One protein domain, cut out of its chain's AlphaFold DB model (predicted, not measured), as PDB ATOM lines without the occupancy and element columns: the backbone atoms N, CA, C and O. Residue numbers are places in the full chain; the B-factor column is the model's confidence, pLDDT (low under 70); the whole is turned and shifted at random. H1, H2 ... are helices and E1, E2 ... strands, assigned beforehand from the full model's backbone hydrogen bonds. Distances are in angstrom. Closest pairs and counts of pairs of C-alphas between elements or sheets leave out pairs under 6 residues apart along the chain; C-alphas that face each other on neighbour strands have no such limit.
ATOM      1  N   PHE A 124     -35.342 -36.073  12.694       91.88
ATOM      2  CA  PHE A 124     -34.724 -35.396  13.846       91.88
ATOM      3  C   PHE A 124     -34.514 -33.896  13.610       91.88
ATOM      4  O   PHE A 124     -34.744 -33.089  14.508       91.88
ATOM      5  N   TYR A 125     -34.114 -33.513  12.394       90.56
ATOM      6  CA  TYR A 125     -33.999 -32.105  12.014       90.56
ATOM      7  C   TYR A 125     -35.376 -31.454  11.855       90.56
ATOM      8  O   TYR A 125     -35.566 -30.305  12.221       90.56
ATOM      9  N   GLN A 126     -36.363 -32.197  11.359       88.31
ATOM     10  CA  GLN A 126     -37.733 -31.715  11.230       88.31
ATOM     11  C   GLN A 126     -38.358 -31.401  12.594       88.31
ATOM     12  O   GLN A 126     -38.979 -30.354  12.736       88.31
ATOM     13  N   MET A 127     -38.164 -32.278  13.585       83.19
ATOM     14  CA  MET A 127     -38.751 -32.124  14.921       83.19
ATOM     15  C   MET A 127     -37.991 -31.110  15.782       83.19
ATOM     16  O   MET A 127     -38.593 -30.194  16.328       83.19
ATOM     17  N   ASN A 128     -36.664 -31.243  15.879       85.62
ATOM     18  CA  ASN A 128     -35.871 -30.496  16.863       85.62
ATOM     19  C   ASN A 128     -34.969 -29.429  16.227       85.62
ATOM     20  O   ASN A 128     -34.204 -28.786  16.942       85.62
ATOM     21  N   LYS A 129     -34.950 -29.311  14.887       82.19
ATOM     22  CA  LYS A 129     -33.997 -28.477  14.112       82.19
ATOM     23  C   LYS A 129     -32.523 -28.725  14.455       82.19
ATOM     24  O   LYS A 129     -31.637 -27.962  14.092       82.19
ATOM     25  N   LYS A 130     -32.247 -29.854  15.109       87.12
ATOM     26  CA  LYS A 130     -30.928 -30.299  15.538       87.12
ATOM     27  C   LYS A 130     -30.807 -31.780  15.232       87.12
ATOM     28  O   LYS A 130     -31.442 -32.627  15.854       87.12
ATOM     29  N   CYS A 131     -29.981 -32.093  14.246       91.56
ATOM     30  CA  CYS A 131     -29.653 -33.461  13.876       91.56
ATOM     31  C   CYS A 131     -28.240 -33.781  14.357       91.56
ATOM     32  O   CYS A 131     -27.315 -33.013  14.095       91.56
ATOM     33  N   LYS A 132     -28.047 -34.941  14.997       90.56
ATOM     34  CA  LYS A 132     -26.726 -35.413  15.455       90.56
ATOM     35  C   LYS A 132     -25.702 -35.502  14.316       90.56
ATOM     36  O   LYS A 132     -24.512 -35.341  14.544       90.56
ATOM     37  N   PHE A 133     -26.174 -35.748  13.095       89.50
ATOM     38  CA  PHE A 133     -25.330 -35.924  11.914       89.50
ATOM     39  C   PHE A 133     -25.041 -34.615  11.160       89.50
ATOM     40  O   PHE A 133     -24.255 -34.635  10.213       89.50
ATOM     41  N   GLY A 134     -25.658 -33.491  11.556       84.94
ATOM     42  CA  GLY A 134     -25.471 -32.189  10.905       84.94
ATOM     43  C   GLY A 134     -25.583 -32.264   9.376       84.94
ATOM     44  O   GLY A 134     -26.399 -33.016   8.844       84.94
ATOM     45  N   ASN A 135     -24.707 -31.558   8.662       82.88
ATOM     46  CA  ASN A 135     -24.690 -31.517   7.189       82.88
ATOM     47  C   ASN A 135     -24.295 -32.845   6.518       82.88
ATOM     48  O   ASN A 135     -24.385 -32.972   5.300       82.88
ATOM     49  N   LYS A 136     -23.863 -33.846   7.293       85.00
ATOM     50  CA  LYS A 136     -23.544 -35.196   6.804       85.00
ATOM     51  C   LYS A 136     -24.707 -36.171   7.006       85.00
ATOM     52  O   LYS A 136     -24.529 -37.380   6.867       85.00
ATOM     53  N   CYS A 137     -25.893 -35.680   7.371       88.19
ATOM     54  CA  CYS A 137     -27.054 -36.537   7.540       88.19
ATOM     55  C   CYS A 137     -27.409 -37.250   6.227       88.19
ATOM     56  O   CYS A 137     -27.437 -36.652   5.154       88.19
ATOM     57  N   LYS A 138     -27.728 -38.545   6.331       87.31
ATOM     58  CA  LYS A 138     -28.251 -39.352   5.218       87.31
ATOM     59  C   LYS A 138     -29.539 -38.756   4.634       87.31
ATOM     60  O   LYS A 138     -29.815 -38.918   3.446       87.31
ATOM     61  N   ASN A 139     -30.308 -38.088   5.486       89.00
ATOM     62  CA  ASN A 139     -31.601 -37.508   5.175       89.00
ATOM     63  C   ASN A 139     -31.468 -35.990   4.969       89.00
ATOM     64  O   ASN A 139     -30.614 -35.346   5.575       89.00
ATOM     65  N   LEU A 140     -32.321 -35.424   4.121       88.75
ATOM     66  CA  LEU A 140     -32.299 -34.020   3.722       88.75
ATOM     67  C   LEU A 140     -32.714 -33.104   4.890       88.75
ATOM     68  O   LEU A 140     -33.659 -33.406   5.622       88.75
ATOM     69  N   HIS A 141     -31.985 -32.003   5.079       88.25
ATOM     70  CA  HIS A 141     -32.315 -30.922   6.009       88.25
ATOM     71  C   HIS A 141     -32.922 -29.766   5.206       88.25
ATOM     72  O   HIS A 141     -32.243 -29.202   4.355       88.25
ATOM     73  N   GLU A 142     -34.196 -29.450   5.431       77.88
ATOM     74  CA  GLU A 142     -34.856 -28.298   4.806       77.88
ATOM     75  C   GLU A 142     -34.716 -27.084   5.733       77.88
ATOM     76  O   GLU A 142     -35.287 -27.059   6.834       77.88
ATOM     77  N   ASP A 143     -33.935 -26.091   5.306       68.12
ATOM     78  CA  ASP A 143     -33.859 -24.794   5.975       68.12
ATOM     79  C   ASP A 143     -34.958 -23.875   5.423       68.12
ATOM     80  O   ASP A 143     -35.038 -23.680   4.212       68.12
ATOM     81  N   PRO A 144     -35.796 -23.262   6.279       56.47
ATOM     82  CA  PRO A 144     -36.960 -22.480   5.850       56.47
ATOM     83  C   PRO A 144     -36.608 -21.126   5.204       56.47
ATOM     84  O   PRO A 144     -37.489 -20.295   5.019       56.47
ATOM     85  N   LYS A 145     -35.336 -20.874   4.866       57.66
ATOM     86  CA  LYS A 145     -34.907 -19.657   4.154       57.66
ATOM     87  C   LYS A 145     -35.112 -19.724   2.640       57.66
ATOM     88  O   LYS A 145     -34.794 -18.751   1.968       57.66
ATOM     89  N   ASN A 146     -35.613 -20.835   2.109       51.50
ATOM     90  CA  ASN A 146     -35.912 -20.961   0.691       51.50
ATOM     91  C   ASN A 146     -37.382 -21.367   0.513       51.50
ATOM     92  O   ASN A 146     -37.763 -22.488   0.842       51.50
ATOM     93  N   ASP A 147     -38.182 -20.377   0.121       54.22
ATOM     94  CA  ASP A 147     -39.532 -20.391  -0.446       54.22
ATOM     95  C   ASP A 147     -40.410 -21.649  -0.253       54.22
ATOM     96  O   ASP A 147     -40.171 -22.719  -0.806       54.22
ATOM     97  N   ASN A 148     -41.497 -21.451   0.503       56.25
ATOM     98  CA  ASN A 148     -42.720 -22.260   0.637       56.25
ATOM     99  C   ASN A 148     -42.635 -23.785   0.307       56.25
ATOM    100  O   ASN A 148     -42.722 -24.192  -0.855       56.25
ATOM    101  N   PRO A 149     -42.624 -24.679   1.320       56.16
ATOM    102  CA  PRO A 149     -42.318 -26.109   1.150       56.16
ATOM    103  C   PRO A 149     -43.416 -26.957   0.479       56.16
ATOM    104  O   PRO A 149     -43.157 -28.094   0.090       56.16
ATOM    105  N   VAL A 150     -44.638 -26.443   0.299       55.75
ATOM    106  CA  VAL A 150     -45.733 -27.199  -0.351       55.75
ATOM    107  C   VAL A 150     -45.547 -27.283  -1.872       55.75
ATOM    108  O   VAL A 150     -46.070 -28.194  -2.508       55.75
ATOM    109  N   THR A 151     -44.784 -26.370  -2.476       52.09
ATOM    110  CA  THR A 151     -44.681 -26.264  -3.941       52.09
ATOM    111  C   THR A 151     -43.452 -26.936  -4.540       52.09
ATOM    112  O   THR A 151     -43.420 -27.141  -5.749       52.09
ATOM    113  N   SER A 152     -42.461 -27.295  -3.722       58.22
ATOM    114  CA  SER A 152     -41.143 -27.736  -4.208       58.22
ATOM    115  C   SER A 152     -40.974 -29.261  -4.238       58.22
ATOM    116  O   SER A 152     -40.125 -29.773  -4.960       58.22
ATOM    117  N   SER A 153     -41.805 -30.003  -3.497       61.31
ATOM    118  CA  SER A 153     -41.769 -31.471  -3.414       61.31
ATOM    119  C   SER A 153     -43.063 -32.076  -3.959       61.31
ATOM    120  O   SER A 153     -43.812 -32.752  -3.255       61.31
ATOM    121  N   PHE A 154     -43.380 -31.769  -5.216       64.50
ATOM    122  CA  PHE A 154     -44.598 -32.256  -5.843       64.50
ATOM    123  C   PHE A 154     -44.288 -33.140  -7.064       64.50
ATOM    124  O   PHE A 154     -43.560 -32.741  -7.968       64.50
ATOM    125  N   ASN A 155     -44.820 -34.367  -7.083       68.25
ATOM    126  CA  ASN A 155     -44.644 -35.301  -8.197       68.25
ATOM    127  C   ASN A 155     -45.623 -34.954  -9.323       68.25
ATOM    128  O   ASN A 155     -46.775 -35.381  -9.273       68.25
ATOM    129  N   GLU A 156     -45.160 -34.248 -10.357       70.38
ATOM    130  CA  GLU A 156     -45.949 -33.855 -11.538       70.38
ATOM    131  C   GLU A 156     -46.773 -34.988 -12.160       70.38
ATOM    132  O   GLU A 156     -47.755 -34.723 -12.849       70.38
ATOM    133  N   LEU A 157     -46.435 -36.257 -11.914       72.75
ATOM    134  CA  LEU A 157     -47.210 -37.397 -12.384       72.75
ATOM    135  C   LEU A 157     -48.566 -37.548 -11.676       72.75
ATOM    136  O   LEU A 157     -49.510 -38.022 -12.302       72.75
ATOM    137  N   THR A 158     -48.700 -37.155 -10.406       76.62
ATOM    138  CA  THR A 158     -49.873 -37.498  -9.576       76.62
ATOM    139  C   THR A 158     -50.838 -36.342  -9.322       76.62
ATOM    140  O   THR A 158     -52.007 -36.591  -9.048       76.62
ATOM    141  N   HIS A 159     -50.398 -35.088  -9.413       84.81
ATOM    142  CA  HIS A 159     -51.211 -33.886  -9.174       84.81
ATOM    143  C   HIS A 159     -50.798 -32.798 -10.171       84.81
ATOM    144  O   HIS A 159     -49.792 -32.915 -10.868       84.81
ATOM    145  N   TYR A 160     -51.608 -31.759 -10.287       84.06
ATOM    146  CA  TYR A 160     -51.300 -30.575 -11.079       84.06
ATOM    147  C   TYR A 160     -51.574 -29.325 -10.246       84.06
ATOM    148  O   TYR A 160     -52.331 -29.359  -9.273       84.06
ATOM    149  N   ARG A 161     -50.930 -28.217 -10.614       81.75
ATOM    150  CA  ARG A 161     -51.076 -26.935  -9.923       81.75
ATOM    151  C   ARG A 161     -52.175 -26.123 -10.595       81.75
ATOM    152  O   ARG A 161     -52.121 -25.896 -11.800       81.75
ATOM    153  N   LYS A 162     -53.150 -25.660  -9.817       85.50
ATOM    154  CA  LYS A 162     -54.193 -24.743 -10.281       85.50
ATOM    155  C   LYS A 162     -54.251 -23.539  -9.356       85.50
ATOM    156  O   LYS A 162     -54.197 -23.688  -8.139       85.50
ATOM    157  N   PHE A 163     -54.361 -22.351  -9.931       86.12
ATOM    158  CA  PHE A 163     -54.568 -21.136  -9.157       86.12
ATOM    159  C   PHE A 163     -56.062 -20.953  -8.916       86.12
ATOM    160  O   PHE A 163     -56.845 -20.893  -9.863       86.12
ATOM    161  N   VAL A 164     -56.450 -20.885  -7.647       83.44
ATOM    162  CA  VAL A 164     -57.806 -20.527  -7.227       83.44
ATOM    163  C   VAL A 164     -57.665 -19.253  -6.411       83.44
ATOM    164  O   VAL A 164     -57.014 -19.257  -5.371       83.44
ATOM    165  N   ASN A 165     -58.205 -18.144  -6.919       87.62
ATOM    166  CA  ASN A 165     -58.142 -16.827  -6.273       87.62
ATOM    167  C   ASN A 165     -56.710 -16.388  -5.895       87.62
ATOM    168  O   ASN A 165     -56.470 -15.891  -4.801       87.62
ATOM    169  N   GLY A 166     -55.737 -16.625  -6.781       84.44
ATOM    170  CA  GLY A 166     -54.328 -16.264  -6.555       84.44
ATOM    171  C   GLY A 166     -53.555 -17.212  -5.631       84.44
ATOM    172  O   GLY A 166     -52.333 -17.105  -5.544       84.44
ATOM    173  N   VAL A 167     -54.218 -18.190  -5.007       85.44
ATOM    174  CA  VAL A 167     -53.565 -19.217  -4.189       85.44
ATOM    175  C   VAL A 167     -53.255 -20.441  -5.056       85.44
ATOM    176  O   VAL A 167     -54.159 -20.989  -5.699       85.44
ATOM    177  N   PRO A 168     -51.993 -20.904  -5.107       85.94
ATOM    178  CA  PRO A 168     -51.654 -22.140  -5.794       85.94
ATOM    179  C   PRO A 168     -52.154 -23.350  -4.996       85.94
ATOM    180  O   PRO A 168     -51.664 -23.624  -3.903       85.94
ATOM    181  N   VAL A 169     -53.087 -24.106  -5.569       86.75
ATOM    182  CA  VAL A 169     -53.618 -25.350  -4.999       86.75
ATOM    183  C   VAL A 169     -53.097 -26.541  -5.805       86.75
ATOM    184  O   VAL A 169     -53.116 -26.531  -7.039       86.75
ATOM    185  N   LEU A 170     -52.624 -27.576  -5.108       88.12
ATOM    186  CA  LEU A 170     -52.264 -28.863  -5.703       88.12
ATOM    187  C   LEU A 170     -53.504 -29.755  -5.773       88.12
ATOM    188  O   LEU A 170     -54.074 -30.111  -4.745       88.12
ATOM    189  N   ILE A 171     -53.912 -30.126  -6.985       82.38
ATOM    190  CA  ILE A 171     -55.107 -30.940  -7.225       82.38
ATOM    191  C   ILE A 171     -54.676 -32.318  -7.740       82.38
ATOM    192  O   ILE A 171     -54.070 -32.389  -8.816       82.38
ATOM    193  N   PRO A 172     -54.968 -33.423  -7.023       87.38
ATOM    194  CA  PRO A 172     -54.671 -34.768  -7.509       87.38
ATOM    195  C   PRO A 172     -55.286 -35.013  -8.891       87.38
ATOM    196  O   PRO A 172     -56.464 -34.733  -9.116       87.38
ATOM    197  N   LYS A 173     -54.510 -35.585  -9.819       80.25
ATOM    198  CA  LYS A 173     -54.950 -35.875 -11.197       80.25
ATOM    199  C   LYS A 173     -56.096 -36.882 -11.262       80.25
ATOM    200  O   LYS A 173     -56.786 -36.935 -12.270       80.25
ATOM    201  N   LEU A 174     -56.343 -37.635 -10.191       73.94
ATOM    202  CA  LEU A 174     -57.526 -38.495 -10.063       73.94
ATOM    203  C   LEU A 174     -58.838 -37.695 -10.119       73.94
ATOM    204  O   LEU A 174     -59.845 -38.219 -10.582       73.94
ATOM    205  N   TYR A 175     -58.809 -36.433  -9.683       70.50
ATOM    206  CA  TYR A 175     -59.937 -35.504  -9.751       70.50
ATOM    207  C   TYR A 175     -59.853 -34.557 -10.956       70.50
ATOM    208  O   TYR A 175     -60.732 -33.717 -11.137       70.50
ATOM    209  N   ALA A 176     -58.806 -34.663 -11.786       66.25
ATOM    210  CA  ALA A 176     -58.850 -34.055 -13.106       66.25
ATOM    211  C   ALA A 176     -59.926 -34.784 -13.910       66.25
ATOM    212  O   ALA A 176     -60.025 -36.013 -13.860       66.25
TER     213      ALA A 176
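What this domain is: This is residues 124 to 176 of the 226 residues of the protein "C3H1-type domain-containing protein" of Candida viswanathii (UniProt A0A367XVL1). The domain has little regular structure: an elongated chain with a two-stranded hairpin, E1 and E2, towards one end, and the short helix H1 with loops towards the other. A long unnamed stretch joins them, and its residues 144 to 149 stand free. The printed part has 53 residues, with one named helix and two named strands in the order H1, E1, E2; the class is mixed, with 17 residues in named elements. It is only just extended, close to loose, with a radius of gyration of the C-alphas of 15.3 A and spans of 43 by 22 by 15 A.

Where its parts are: E1, residues 159 to 164, is 15.0 A long and begins at C-alpha 159 (-51.211, -33.886, -9.174). E2, residues 167 to 172, is 15.9 A long and ends at C-alpha 172 (-54.671, -34.768, -7.509). H1, residues 124 to 128, is 5.9 A long.

How they stand to each other: E1 and E2 are antiparallel neighbours at 148 degrees, a hairpin with a tight link. N 162 and O 169 are within hydrogen-bond range at 2.9 A. H1 and E2 are apart. In H1 every O i to N i+4 pair is within hydrogen-bond range.

The domain as a whole: The farthest C-alphas, of Lys 132 and Ala 176, are 43.0 A apart. The printed part has no cut. The link from H1 to E1 is long, 30 residues. The pLDDT is under 70 at residues 143 to 155 and 176.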